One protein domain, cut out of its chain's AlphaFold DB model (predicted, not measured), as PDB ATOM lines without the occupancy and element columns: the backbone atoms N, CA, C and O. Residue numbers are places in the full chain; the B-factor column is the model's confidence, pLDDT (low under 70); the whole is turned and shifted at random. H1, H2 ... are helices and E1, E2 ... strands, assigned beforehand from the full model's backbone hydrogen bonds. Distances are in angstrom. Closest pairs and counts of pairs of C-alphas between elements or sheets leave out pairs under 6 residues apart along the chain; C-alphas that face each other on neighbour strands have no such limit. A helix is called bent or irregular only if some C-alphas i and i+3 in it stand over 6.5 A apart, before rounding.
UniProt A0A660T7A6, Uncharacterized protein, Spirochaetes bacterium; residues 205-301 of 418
ATOM      1  N   LEU A 205      29.219   1.542   8.380       76.50
ATOM      2  CA  LEU A 205      28.189   2.338   9.036       76.50
ATOM      3  C   LEU A 205      28.747   2.851  10.360       76.50
ATOM      4  O   LEU A 205      28.968   2.087  11.298       76.50
ATOM      5  N   TYR A 206      28.973   4.157  10.429       73.56
ATOM      6  CA  TYR A 206      29.349   4.824  11.664       73.56
ATOM      7  C   TYR A 206      28.087   5.283  12.380       73.56
ATOM      8  O   TYR A 206      27.286   6.030  11.821       73.56
ATOM      9  N   LYS A 207      27.923   4.859  13.632       77.38
ATOM     10  CA  LYS A 207      26.891   5.388  14.522       77.38
ATOM     11  C   LYS A 207      27.557   6.310  15.527       77.38
ATOM     12  O   LYS A 207      28.515   5.916  16.185       77.38
ATOM     13  N   SER A 208      27.065   7.536  15.624       79.44
ATOM     14  CA  SER A 208      27.494   8.492  16.639       79.44
ATOM     15  C   SER A 208      26.280   8.970  17.412       79.44
ATOM     16  O   SER A 208      25.273   9.335  16.818       79.44
ATOM     17  N   GLU A 209      26.383   9.023  18.735       79.81
ATOM     18  CA  GLU A 209      25.340   9.589  19.601       79.81
ATOM     19  C   GLU A 209      25.302  11.127  19.551       79.81
ATOM     20  O   GLU A 209      24.359  11.750  20.041       79.81
ATOM     21  N   LYS A 210      26.350  11.753  18.994       82.25
ATOM     22  CA  LYS A 210      26.530  13.209  18.942       82.25
ATOM     23  C   LYS A 210      26.961  13.670  17.547       82.25
ATOM     24  O   LYS A 210      27.746  12.994  16.880       82.25
ATOM     25  N   ILE A 211      26.527  14.862  17.139       83.94
ATOM     26  CA  ILE A 211      26.928  15.518  15.883       83.94
ATOM     27  C   ILE A 211      27.547  16.877  16.199       83.94
ATOM     28  O   ILE A 211      27.131  17.561  17.134       83.94
ATOM     29  N   LYS A 212      28.526  17.279  15.388       84.56
ATOM     30  CA  LYS A 212      29.077  18.636  15.384       84.56
ATOM     31  C   LYS A 212      28.207  19.522  14.503       84.56
ATOM     32  O   LYS A 212      28.031  19.212  13.328       84.56
ATOM     33  N   MET A 213      27.702  20.627  15.038       83.31
ATOM     34  CA  MET A 213      26.937  21.603  14.259       83.31
ATOM     35  C   MET A 213      27.315  23.042  14.627       83.31
ATOM     36  O   MET A 213      27.828  23.269  15.727       83.31
ATOM     37  N   PRO A 214      27.105  24.014  13.723       84.75
ATOM     38  CA  PRO A 214      27.345  25.420  14.024       84.75
ATOM     39  C   PRO A 214      26.499  25.886  15.212       84.75
ATOM     40  O   PRO A 214      25.361  25.446  15.374       84.75
ATOM     41  N   LEU A 215      27.047  26.776  16.040       81.06
ATOM     42  CA  LEU A 215      26.392  27.275  17.251       81.06
ATOM     43  C   LEU A 215      24.999  27.851  16.965       81.06
ATOM     44  O   LEU A 215      24.056  27.545  17.693       81.06
ATOM     45  N   SER A 216      24.846  28.632  15.891       79.25
ATOM     46  CA  SER A 216      23.550  29.196  15.494       79.25
ATOM     47  C   SER A 216      22.516  28.111  15.183       79.25
ATOM     48  O   SER A 216      21.376  28.180  15.643       79.25
ATOM     49  N   GLN A 217      22.932  27.065  14.468       83.00
ATOM     50  CA  GLN A 217      22.088  25.921  14.143       83.00
ATOM     51  C   GLN A 217      21.769  25.076  15.384       83.00
ATOM     52  O   GLN A 217      20.655  24.575  15.505       83.00
ATOM     53  N   ALA A 218      22.706  24.955  16.328       84.12
ATOM     54  CA  ALA A 218      22.478  24.268  17.596       84.12
ATOM     55  C   ALA A 218      21.409  24.965  18.437       84.12
ATOM     56  O   ALA A 218      20.527  24.295  18.972       84.12
ATOM     57  N   VAL A 219      21.466  26.298  18.541       83.19
ATOM     58  CA  VAL A 219      20.439  27.088  19.238       83.19
ATOM     59  C   VAL A 219      19.075  26.846  18.604       83.19
ATOM     60  O   VAL A 219      18.143  26.474  19.313       83.19
ATOM     61  N   LEU A 220      18.981  26.971  17.276       84.88
ATOM     62  CA  LEU A 220      17.738  26.739  16.544       84.88
ATOM     63  C   LEU A 220      17.187  25.326  16.798       84.88
ATOM     64  O   LEU A 220      16.024  25.169  17.155       84.88
ATOM     65  N   TYR A 221      18.041  24.302  16.718       85.75
ATOM     66  CA  TYR A 221      17.657  22.919  16.992       85.75
ATOM     67  C   TYR A 221      17.114  22.722  18.416       85.75
ATOM     68  O   TYR A 221      16.089  22.063  18.612       85.75
ATOM     69  N   TYR A 222      17.779  23.282  19.432       84.81
ATOM     70  CA  TYR A 222      17.300  23.143  20.806       84.81
ATOM     71  C   TYR A 222      15.947  23.833  21.013       84.81
ATOM     72  O   TYR A 222      15.107  23.292  21.731       84.81
ATOM     73  N   GLU A 223      15.721  24.987  20.386       84.19
ATOM     74  CA  GLU A 223      14.514  25.796  20.586       84.19
ATOM     75  C   GLU A 223      13.307  25.325  19.780       84.19
ATOM     76  O   GLU A 223      12.208  25.249  20.333       84.19
ATOM     77  N   GLU A 224      13.508  24.999  18.507       86.50
ATOM     78  CA  GLU A 224      12.423  24.694  17.570       86.50
ATOM     79  C   GLU A 224      12.100  23.197  17.507       86.50
ATOM     80  O   GLU A 224      10.941  22.829  17.326       86.50
ATOM     81  N   ASP A 225      13.087  22.323  17.730       84.94
ATOM     82  CA  ASP A 225      12.901  20.874  17.614       84.94
ATOM     83  C   ASP A 225      12.938  20.158  18.968       84.94
ATOM     84  O   ASP A 225      11.993  19.452  19.340       84.94
ATOM     85  N   PHE A 226      14.028  20.302  19.727       85.19
ATOM     86  CA  PHE A 226      14.278  19.445  20.889       85.19
ATOM     87  C   PHE A 226      13.395  19.800  22.093       85.19
ATOM     88  O   PHE A 226      12.743  18.920  22.665       85.19
ATOM     89  N   LEU A 227      13.308  21.085  22.459       87.88
ATOM     90  CA  LEU A 227      12.456  21.544  23.560       87.88
ATOM     91  C   LEU A 227      10.966  21.252  23.322       87.88
ATOM     92  O   LEU A 227      10.324  20.748  24.248       87.88
ATOM     93  N   PRO A 228      10.385  21.506  22.132       88.81
ATOM     94  CA  PRO A 228       8.987  21.175  21.871       88.81
ATOM     95  C   PRO A 228       8.696  19.679  21.973       88.81
ATOM     96  O   PRO A 228       7.672  19.300  22.541       88.81
ATOM     97  N   ARG A 229       9.605  18.812  21.503       87.56
ATOM     98  CA  ARG A 229       9.461  17.353  21.656       87.56
ATOM     99  C   ARG A 229       9.456  16.929  23.123       87.56
ATOM    100  O   ARG A 229       8.609  16.130  23.512       87.56
ATOM    101  N   LEU A 230      10.357  17.473  23.944       86.75
ATOM    102  CA  LEU A 230      10.384  17.181  25.381       86.75
ATOM    103  C   LEU A 230       9.128  17.693  26.095       86.75
ATOM    104  O   LEU A 230       8.569  16.979  26.922       86.75
ATOM    105  N   LYS A 231       8.639  18.890  25.744       88.31
ATOM    106  CA  LYS A 231       7.383  19.432  26.287       88.31
ATOM    107  C   LYS A 231       6.171  18.573  25.921       88.31
ATOM    108  O   LYS A 231       5.329  18.359  26.782       88.31
ATOM    109  N   LYS A 232       6.093  18.050  24.689       89.44
ATOM    110  CA  LYS A 232       5.037  17.102  24.282       89.44
ATOM    111  C   LYS A 232       5.086  15.814  25.108       89.44
ATOM    112  O   LYS A 232       4.075  15.430  25.678       89.44
ATOM    113  N   LYS A 233       6.273  15.219  25.267       87.19
ATOM    114  CA  LYS A 233       6.462  14.026  26.114       87.19
ATOM    115  C   LYS A 233       6.121  14.275  27.585       87.19
ATOM    116  O   LYS A 233       5.610  13.385  28.255       87.19
ATOM    117  N   LEU A 234       6.404  15.476  28.094       88.44
ATOM    118  CA  LEU A 234       6.001  15.868  29.443       88.44
ATOM    119  C   LEU A 234       4.481  16.056  29.543       88.44
ATOM    120  O   LEU A 234       3.907  15.698  30.559       88.44
ATOM    121  N   ALA A 235       3.815  16.571  28.506       86.94
ATOM    122  CA  ALA A 235       2.354  16.667  28.484       86.94
ATOM    123  C   ALA A 235       1.684  15.280  28.494       86.94
ATOM    124  O   ALA A 235       0.655  15.108  29.138       86.94
ATOM    125  N   GLU A 236       2.291  14.289  27.835       89.06
ATOM    126  CA  GLU A 236       1.851  12.887  27.870       89.06
ATOM    127  C   GLU A 236       2.083  12.231  29.244       89.06
ATOM    128  O   GLU A 236       1.309  11.367  29.643       89.06
ATOM    129  N   ASN A 237       3.118  12.648  29.986       85.44
ATOM    130  CA  ASN A 237       3.470  12.116  31.309       85.44
ATOM    131  C   ASN A 237       3.908  13.235  32.282       85.44
ATOM    132  O   ASN A 237       5.108  13.401  32.540       85.44
ATOM    133  N   PRO A 238       2.959  13.998  32.858       81.56
ATOM    134  CA  PRO A 238       3.256  15.236  33.592       81.56
ATOM    135  C   PRO A 238       4.043  15.033  34.896       81.56
ATOM    136  O   PRO A 238       4.763  15.936  35.323       81.56
ATOM    137  N   GLY A 239       3.968  13.843  35.500       83.69
ATOM    138  CA  GLY A 239       4.686  13.490  36.732       83.69
ATOM    139  C   GLY A 239       6.154  13.086  36.544       83.69
ATOM    140  O   GLY A 239       6.822  12.750  37.518       83.69
ATOM    141  N   ASN A 240       6.680  13.085  35.315       88.06
ATOM    142  CA  ASN A 240       8.043  12.629  35.057       88.06
ATOM    143  C   ASN A 240       9.085  13.715  35.404       88.06
ATOM    144  O   ASN A 240       9.378  14.608  34.604       88.06
ATOM    145  N   THR A 241       9.679  13.607  36.594       85.44
ATOM    146  CA  THR A 241      10.720  14.515  37.111       85.44
ATOM    147  C   THR A 241      11.974  14.558  36.238       85.44
ATOM    148  O   THR A 241      12.578  15.622  36.085       85.44
ATOM    149  N   PHE A 242      12.334  13.446  35.593       86.00
ATOM    150  CA  PHE A 242      13.476  13.386  34.680       86.00
ATOM    151  C   PHE A 242      13.260  14.273  33.444       86.00
ATOM    152  O   PHE A 242      14.142  15.050  33.078       86.00
ATOM    153  N   LEU A 243      12.066  14.241  32.838       84.75
ATOM    154  CA  LEU A 243      11.736  15.101  31.692       84.75
ATOM    155  C   LEU A 243      11.727  16.588  32.071       84.75
ATOM    156  O   LEU A 243      12.191  17.424  31.293       84.75
ATOM    157  N   GLN A 244      11.252  16.929  33.272       84.06
ATOM    158  CA  GLN A 244      11.268  18.308  33.774       84.06
ATOM    159  C   GLN A 244      12.703  18.829  33.959       84.06
ATOM    160  O   GLN A 244      13.039  19.913  33.469       84.06
ATOM    161  N   GLN A 245      13.576  18.035  34.590       85.88
ATOM    162  CA  GLN A 245      14.999  18.361  34.753       85.88
ATOM    163  C   GLN A 245      15.723  18.471  33.405       85.88
ATOM    164  O   GLN A 245      16.552  19.366  33.205       85.88
ATOM    165  N   GLN A 246      15.379  17.608  32.448       84.12
ATOM    166  CA  GLN A 246      15.943  17.643  31.103       84.12
ATOM    167  C   GLN A 246      15.529  18.916  30.350       84.12
ATOM    168  O   GLN A 246      16.381  19.575  29.755       84.12
ATOM    169  N   ILE A 247      14.255  19.318  30.420       86.31
ATOM    170  CA  ILE A 247      13.766  20.574  29.824       86.31
ATOM    171  C   ILE A 247      14.488  21.780  30.428       86.31
ATOM    172  O   ILE A 247      14.915  22.666  29.685       86.31
ATOM    173  N   TYR A 248      14.643  21.819  31.754       86.94
ATOM    174  CA  TYR A 248      15.376  22.890  32.431       86.94
ATOM    175  C   TYR A 248      16.830  22.973  31.948       86.94
ATOM    176  O   TYR A 248      17.296  24.039  31.543       86.94
ATOM    177  N   SER A 249      17.517  21.830  31.903       83.19
ATOM    178  CA  SER A 249      18.915  21.737  31.468       83.19
ATOM    179  C   SER A 249      19.098  22.185  30.016       83.19
ATOM    180  O   SER A 249      20.024  22.932  29.704       83.19
ATOM    181  N   VAL A 250      18.192  21.779  29.121       84.00
ATOM    182  CA  VAL A 250      18.223  22.171  27.705       84.00
ATOM    183  C   VAL A 250      17.950  23.664  27.529       84.00
ATOM    184  O   VAL A 250      18.648  24.309  26.751       84.00
ATOM    185  N   LYS A 251      16.979  24.236  28.257       85.19
ATOM    186  CA  LYS A 251      16.709  25.684  28.218       85.19
ATOM    187  C   LYS A 251      17.929  26.487  28.652       85.19
ATOM    188  O   LYS A 251      18.354  27.379  27.925       85.19
ATOM    189  N   LYS A 252      18.525  26.122  29.791       83.19
ATOM    190  CA  LYS A 252      19.738  26.768  30.300       83.19
ATOM    191  C   LYS A 252      20.868  26.708  29.268       83.19
ATOM    192  O   LYS A 252      21.511  27.716  28.997       83.19
ATOM    193  N   LYS A 253      21.044  25.553  28.622       79.06
ATOM    194  CA  LYS A 253      22.048  25.352  27.571       79.06
ATOM    195  C   LYS A 253      21.801  26.220  26.329       79.06
ATOM    196  O   LYS A 253      22.743  26.807  25.802       79.06
ATOM    197  N   ALA A 254      20.555  26.328  25.865       82.12
ATOM    198  CA  ALA A 254      20.203  27.191  24.736       82.12
ATOM    199  C   ALA A 254      20.446  28.677  25.057       82.12
ATOM    200  O   ALA A 254      20.985  29.411  24.229       82.12
ATOM    201  N   GLU A 255      20.122  29.111  26.279       82.38
ATOM    202  CA  GLU A 255      20.414  30.469  26.746       82.38
ATOM    203  C   GLU A 255      21.915  30.750  26.838       82.38
ATOM    204  O   GLU A 255      22.365  31.809  26.405       82.38
ATOM    205  N   GLU A 256      22.706  29.812  27.360       79.38
ATOM    206  CA  GLU A 256      24.167  29.926  27.382       79.38
ATOM    207  C   GLU A 256      24.726  30.062  25.961       79.38
ATOM    208  O   GLU A 256      25.517  30.967  25.695       79.38
ATOM    209  N   TYR A 257      24.246  29.252  25.012       78.56
ATOM    210  CA  TYR A 257      24.659  29.337  23.609       78.56
ATOM    211  C   TYR A 257      24.280  30.666  22.948       78.56
ATOM    212  O   TYR A 257      25.057  31.188  22.153       78.56
ATOM    213  N   LYS A 258      23.143  31.267  23.321       77.38
ATOM    214  CA  LYS A 258      22.763  32.620  22.881       77.38
ATOM    215  C   LYS A 258      23.651  33.718  23.466       77.38
ATOM    216  O   LYS A 258      23.864  34.743  22.820       77.38
ATOM    217  N   ARG A 259      24.154  33.532  24.692       77.69
ATOM    218  CA  ARG A 259      25.038  34.493  25.374       77.69
ATOM    219  C   ARG A 259      26.477  34.434  24.861       77.69
ATOM    220  O   ARG A 259      27.194  35.428  24.981       77.69
ATOM    221  N   LEU A 260      26.896  33.314  24.269       71.00
ATOM    222  CA  LEU A 260      28.204  33.172  23.630       71.00
ATOM    223  C   LEU A 260      28.298  34.071  22.387       71.00
ATOM    224  O   LEU A 260      27.931  33.694  21.277       71.00
ATOM    225  N   LYS A 261      28.835  35.281  22.566       60.44
ATOM    226  CA  LYS A 261      29.238  36.154  21.459       60.44
ATOM    227  C   LYS A 261      30.666  35.816  21.050       60.44
ATOM    228  O   LYS A 261      31.603  36.073  21.802       60.44
ATOM    229  N   PHE A 262      30.835  35.253  19.857       60.06
ATOM    230  CA  PHE A 262      32.161  35.000  19.303       60.06
ATOM    231  C   PHE A 262      32.623  36.185  18.452       60.06
ATOM    232  O   PHE A 262      31.927  36.615  17.534       60.06
ATOM    233  N   ILE A 263      33.808  36.705  18.765       56.88
ATOM    234  CA  ILE A 263      34.495  37.712  17.956       56.88
ATOM    235  C   ILE A 263      35.494  36.945  17.085       56.88
ATOM    236  O   ILE A 263      36.349  36.265  17.657       56.88
ATOM    237  N   PRO A 264      35.416  37.013  15.744       52.16
ATOM    238  CA  PRO A 264      36.390  36.350  14.886       52.16
ATOM    239  C   PRO A 264      37.789  36.891  15.196       52.16
ATOM    240  O   PRO A 264      38.032  38.095  15.117       52.16
ATOM    241  N   ARG A 265      38.703  36.002  15.590       52.19
ATOM    242  CA  ARG A 265      40.106  36.327  15.875       52.19
ATOM    243  C   ARG A 265      41.004  35.694  14.821       52.19
ATOM    244  O   ARG A 265      40.693  34.639  14.279       52.19
ATOM    245  N   SER A 266      42.132  36.342  14.555       44.59
ATOM    246  CA  SER A 266      43.174  35.853  13.647       44.59
ATOM    247  C   SER A 266      43.959  34.665  14.213       44.59
ATOM    248  O   SER A 266      44.574  33.931  13.444       44.59
ATOM    249  N   THR A 267      43.929  34.448  15.532       44.62
ATOM    250  CA  THR A 267      44.643  33.360  16.211       44.62
ATOM    251  C   THR A 267      43.679  32.391  16.909       44.62
ATOM    252  O   THR A 267      42.758  32.831  17.607       44.62
ATOM    253  N   PRO A 268      43.858  31.064  16.737       53.97
ATOM    254  CA  PRO A 268      43.044  30.071  17.424       53.97
ATOM    255  C   PRO A 268      43.348  30.092  18.926       53.97
ATOM    256  O   PRO A 268      44.507  30.093  19.338       53.97
ATOM    257  N   ILE A 269      42.303  30.108  19.753       53.94
ATOM    258  CA  ILE A 269      42.442  30.024  21.210       53.94
ATOM    259  C   ILE A 269      42.889  28.602  21.560       53.94
ATOM    260  O   ILE A 269      42.204  27.635  21.221       53.94
ATOM    261  N   VAL A 270      44.017  28.475  22.258       53.66
ATOM    262  CA  VAL A 270      44.399  27.225  22.920       53.66
ATOM    263  C   VAL A 270      43.488  27.081  24.135       53.66
ATOM    264  O   VAL A 270      43.645  27.787  25.125       53.66
ATOM    265  N   MET A 271      42.461  26.244  24.016       52.94
ATOM    266  CA  MET A 271      41.501  26.013  25.094       52.94
ATOM    267  C   MET A 271      42.070  24.986  26.073       52.94
ATOM    268  O   MET A 271      42.432  23.882  25.661       52.94
ATOM    269  N   GLU A 272      42.130  25.328  27.361       44.78
ATOM    270  CA  GLU A 272      42.489  24.374  28.411       44.78
ATOM    271  C   GLU A 272      41.469  23.232  28.454       44.78
ATOM    272  O   GLU A 272      40.252  23.447  28.478       44.78
ATOM    273  N   LYS A 273      41.979  21.997  28.438       46.91
ATOM    274  CA  LYS A 273      41.171  20.784  28.555       46.91
ATOM    275  C   LYS A 273      40.391  20.855  29.871       46.91
ATOM    276  O   LYS A 273      41.006  21.010  30.921       46.91
ATOM    277  N   ASN A 274      39.068  20.690  29.785       48.22
ATOM    278  CA  ASN A 274      38.124  20.277  30.841       48.22
ATOM    279  C   ASN A 274      37.075  21.304  31.317       48.22
ATOM    280  O   ASN A 274      36.127  20.868  31.961       48.22
ATOM    281  N   PHE A 275      37.140  22.605  30.986       44.47
ATOM    282  CA  PHE A 275      36.109  23.563  31.466       44.47
ATOM    283  C   PHE A 275      35.060  23.966  30.405       44.47
ATOM    284  O   PHE A 275      33.890  24.134  30.731       44.47
ATOM    285  N   TYR A 276      35.445  24.041  29.119       51.22
ATOM    286  CA  TYR A 276      34.542  24.323  27.975       51.22
ATOM    287  C   TYR A 276      34.772  23.409  26.746       51.22
ATOM    288  O   TYR A 276      34.109  23.545  25.715       51.22
ATOM    289  N   THR A 277      35.720  22.470  26.823       51.12
ATOM    290  CA  THR A 277      36.250  21.716  25.668       51.12
ATOM    291  C   THR A 277      35.390  20.550  25.199       51.12
ATOM    292  O   THR A 277      35.512  20.138  24.051       51.12
ATOM    293  N   ASP A 278      34.497  20.029  26.040       54.94
ATOM    294  CA  ASP A 278      33.603  18.935  25.630       54.94
ATOM    295  C   ASP A 278      32.518  19.408  24.660       54.94
ATOM    296  O   ASP A 278      31.979  18.631  23.863       54.94
ATOM    297  N   TRP A 279      32.177  20.694  24.730       58.84
ATOM    298  CA  TRP A 279      31.110  21.274  23.928       58.84
ATOM    299  C   TRP A 279      31.648  21.901  22.659       58.84
ATOM    300  O   TRP A 279      31.015  21.739  21.626       58.84
ATOM    301  N   ILE A 280      32.799  22.570  22.726       64.56
ATOM    302  CA  ILE A 280      33.398  23.310  21.616       64.56
ATOM    303  C   ILE A 280      34.407  22.416  20.904       64.56
ATOM    304  O   ILE A 280      35.478  22.137  21.435       64.56
ATOM    305  N   SER A 281      34.079  21.968  19.692       66.12
ATOM    306  CA  SER A 281      34.922  21.010  18.978       66.12
ATOM    307  C   SER A 281      35.909  21.661  18.013       66.12
ATOM    308  O   SER A 281      37.011  21.155  17.827       66.12
ATOM    309  N   SER A 282      35.483  22.711  17.309       69.62
ATOM    310  CA  SER A 282      36.202  23.276  16.157       69.62
ATOM    311  C   SER A 282      35.532  24.568  15.674       69.62
ATOM    312  O   SER A 282      34.561  25.023  16.272       69.62
ATOM    313  N   TYR A 283      36.019  25.139  14.571       68.50
ATOM    314  CA  TYR A 283      35.392  26.270  13.884       68.50
ATOM    315  C   TYR A 283      34.949  25.872  12.472       68.50
ATOM    316  O   TYR A 283      35.543  24.989  11.852       68.50
ATOM    317  N   THR A 284      33.902  26.514  11.955       65.38
ATOM    318  CA  THR A 284      33.519  26.433  10.542       65.38
ATOM    319  C   THR A 284      34.506  27.222   9.680       65.38
ATOM    320  O   THR A 284      35.257  28.061  10.176       65.38
ATOM    321  N   GLN A 285      34.465  27.022   8.358       61.91
ATOM    322  CA  GLN A 285      35.249  27.829   7.406       61.91
ATOM    323  C   GLN A 285      34.949  29.336   7.500       61.91
ATOM    324  O   GLN A 285      35.787  30.151   7.133       61.91
ATOM    325  N   ASN A 286      33.772  29.704   8.017       60.56
ATOM    326  CA  ASN A 286      33.355  31.091   8.218       60.56
ATOM    327  C   ASN A 286      33.730  31.630   9.614       60.56
ATOM    328  O   ASN A 286      33.323  32.735   9.963       60.56
ATOM    329  N   GLY A 287      34.460  30.855  10.425       63.41
ATOM    330  CA  GLY A 287      34.870  31.233  11.780       63.41
ATOM    331  C   GLY A 287      33.786  31.066  12.850       63.41
ATOM    332  O   GLY A 287      33.952  31.561  13.959       63.41
ATOM    333  N   GLU A 288      32.680  30.382  12.548       70.38
ATOM    334  CA  GLU A 288      31.634  30.088  13.535       70.38
ATOM    335  C   GLU A 288      32.029  28.897  14.413       70.38
ATOM    336  O   GLU A 288      32.626  27.935  13.935       70.38
ATOM    337  N   LEU A 289      31.671  28.936  15.690       74.88
ATOM    338  CA  LEU A 289      31.938  27.864  16.641       74.88
ATOM    339  C   LEU A 289      31.140  26.590  16.299       74.88
ATOM    340  O   LEU A 289      29.930  26.653  16.089       74.88
ATOM    341  N   LEU A 290      31.802  25.432  16.286       80.25
ATOM    342  CA  LEU A 290      31.161  24.121  16.170       80.25
ATOM    343  C   LEU A 290      30.969  23.511  17.555       80.25
ATOM    344  O   LEU A 290      31.931  23.376  18.317       80.25
ATOM    345  N   VAL A 291      29.728  23.115  17.845       82.12
ATOM    346  CA  VAL A 291      29.343  22.497  19.112       82.12
ATOM    347  C   VAL A 291      28.856  21.062  18.952       82.12
ATOM    348  O   VAL A 291      28.196  20.718  17.970       82.12
ATOM    349  N   ASN A 292      29.165  20.226  19.943       81.50
ATOM    350  CA  ASN A 292      28.675  18.854  20.031       81.50
ATOM    351  C   ASN A 292      27.234  18.829  20.568       81.50
ATOM    352  O   ASN A 292      26.966  19.219  21.710       81.50
ATOM    353  N   VAL A 293      26.305  18.317  19.766       81.19
ATOM    354  CA  VAL A 293      24.882  18.184  20.109       81.19
ATOM    355  C   VAL A 293      24.501  16.701  20.124       81.19
ATOM    356  O   VAL A 293      24.907  15.979  19.212       81.19
ATOM    357  N   PRO A 294      23.754  16.217  21.137       75.50
ATOM    358  CA  PRO A 294      23.382  14.809  21.284       75.50
ATOM    359  C   PRO A 294      22.236  14.428  20.341       75.50
ATOM    360  O   PRO A 294      21.109  14.182  20.766       75.50
ATOM    361  N   VAL A 295      22.525  14.436  19.043       78.12
ATOM    362  CA  VAL A 295      21.637  13.900  18.015       78.12
ATOM    363  C   VAL A 295      22.266  12.602  17.514       78.12
ATOM    364  O   VAL A 295      23.395  12.646  17.022       78.12
ATOM    365  N   PRO A 296      21.586  11.450  17.634       76.19
ATOM    366  CA  PRO A 296      22.096  10.224  17.054       76.19
ATOM    367  C   PRO A 296      22.134  10.375  15.531       76.19
ATOM    368  O   PRO A 296      21.138  10.750  14.910       76.19
ATOM    369  N   ALA A 297      23.290  10.098  14.940       74.44
ATOM    370  CA  ALA A 297      23.492  10.093  13.503       74.44
ATOM    371  C   ALA A 297      24.086   8.762  13.066       74.44
ATOM    372  O   ALA A 297      25.063   8.273  13.638       74.44
ATOM    373  N   GLU A 298      23.506   8.218  12.008       77.94
ATOM    374  CA  GLU A 298      24.077   7.114  11.256       77.94
ATOM    375  C   GLU A 298      24.668   7.694   9.973       77.94
ATOM    376  O   GLU A 298      23.973   8.328   9.178       77.94
ATOM    377  N   ILE A 299      25.976   7.533   9.804       72.00
ATOM    378  CA  ILE A 299      26.712   8.030   8.648       72.00
ATOM    379  C   ILE A 299      27.320   6.816   7.958       72.00
ATOM    380  O   ILE A 299      28.194   6.148   8.510       72.00
ATOM    381  N   SER A 300      26.860   6.526   6.740       75.00
ATOM    382  CA  SER A 300      27.578   5.598   5.871       75.00
ATOM    383  C   SER A 300      28.843   6.280   5.378       75.00
ATOM    384  O   SER A 300      28.822   7.439   4.954       75.00
ATOM    385  N   SER A 301      29.941   5.537   5.408       67.31
ATOM    386  CA  SER A 301      31.213   5.964   4.852       67.31
ATOM    387  C   SER A 301      31.143   6.283   3.352       67.31
ATOM    388  O   SER A 301      32.020   6.997   2.865       67.31
TER     389      SER A 301
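Overview. This is residues 205 to 301 of the 418 residues of an uncharacterized protein of Spirochaetes bacterium (UniProt A0A660T7A6). A long helical hairpin of H1 and H2 has a small three-stranded sheet, E2, E4 and E3, at one end of it, covered on one face by the first arm of H1. From this sheet a narrow ribbon of E1 and E5, the two ends of the printed part, runs away from the helices, and a long loop of residues 260 to 279 swings wide between H2 and E3. The printed part has 97 residues, with two named helices and five named strands in the order E1 E2 H1 H2 E3 E4 E5; the class is mixed, helices and strands. The sheets run E2 - E4 - E3 and E1 - E5, both antiparallel. The whole is loose, with a radius of gyration of the C-alphas of 15.6 A and spans of 49 by 36 by 25 A.

Along the chain. E1 is residues 205 to 208, 9.8 A long, beginning at C-alpha 205 (28.189, 2.338, 9.036). E2, residues 211 to 214, is 10.1 A long. H1, residues 215 to 236, was assigned as one helix by its hydrogen bonds but is bent, with C-alphas 224 and 227 6.8 A apart; its arms are H1a, residues 215 to 224, 14.2 A, and H1b, residues 227 to 236, 14.4 A, at a shallow tilt of 24 degrees. H2, residues 241 to 259, is 27.2 A long and ends at C-alpha 259 (25.038, 34.493, 25.374). E3 is residues 280 to 283, 8.5 A, E4 residues 289 to 293, 12.5 A, and E5 residues 297 to 300, 9.8 A, ending at C-alpha 300 (27.578, 5.598, 5.871).

Arrangement. E1 and E5 are antiparallel neighbours, with N 206 and O 299 2.9 A apart, within hydrogen-bond range. E1 runs on into E2 across a break of 2 residues, at 65 degrees. In the three-stranded sheet, E4 is the inner strand: N 213 of E2 and O 291 are 3.0 A apart, and N 290 and O 282 of E3 are 2.8 A apart, both within hydrogen-bond range. E3 and E4 form a hairpin. H1a is on this sheet, over E2 and E4, at a height over the sheet of 10.6 A, and runs along the strands; the two layers are H1a and the sheet. H1b and H2 form a helical hairpin and touch, opposite ways at a shallow tilt of 16 degrees; their closest C-alphas, of Leu 234 and Leu 243, are 6.2 A apart. With residues 250 to 258 alone, H2 touches H1a at a steep tilt of 38 degrees, the closest C-alphas being those of Val 219 and Ala 254, 5.5 A apart. H2 is not on the sheet. E2, H1, H2 and E3 make a split strand-helix-strand unit, two strands running the same way with E4 between them, and its crossover is right-handed. In H1a, H1b and H2 every O i to N i+4 pair is within hydrogen-bond range.

Size, cuts and confidence. The C-alphas farthest apart, of Gly 239 and Ser 266, are 50.1 A apart. The printed part has no cut; the link from H2 to E3, 20 residues, is long, and the other links are tight. Residues 235 to 241 stand free. The mean pLDDT of the printed part is 74.8, and residues 261 to 287 and residue 301 are under 70.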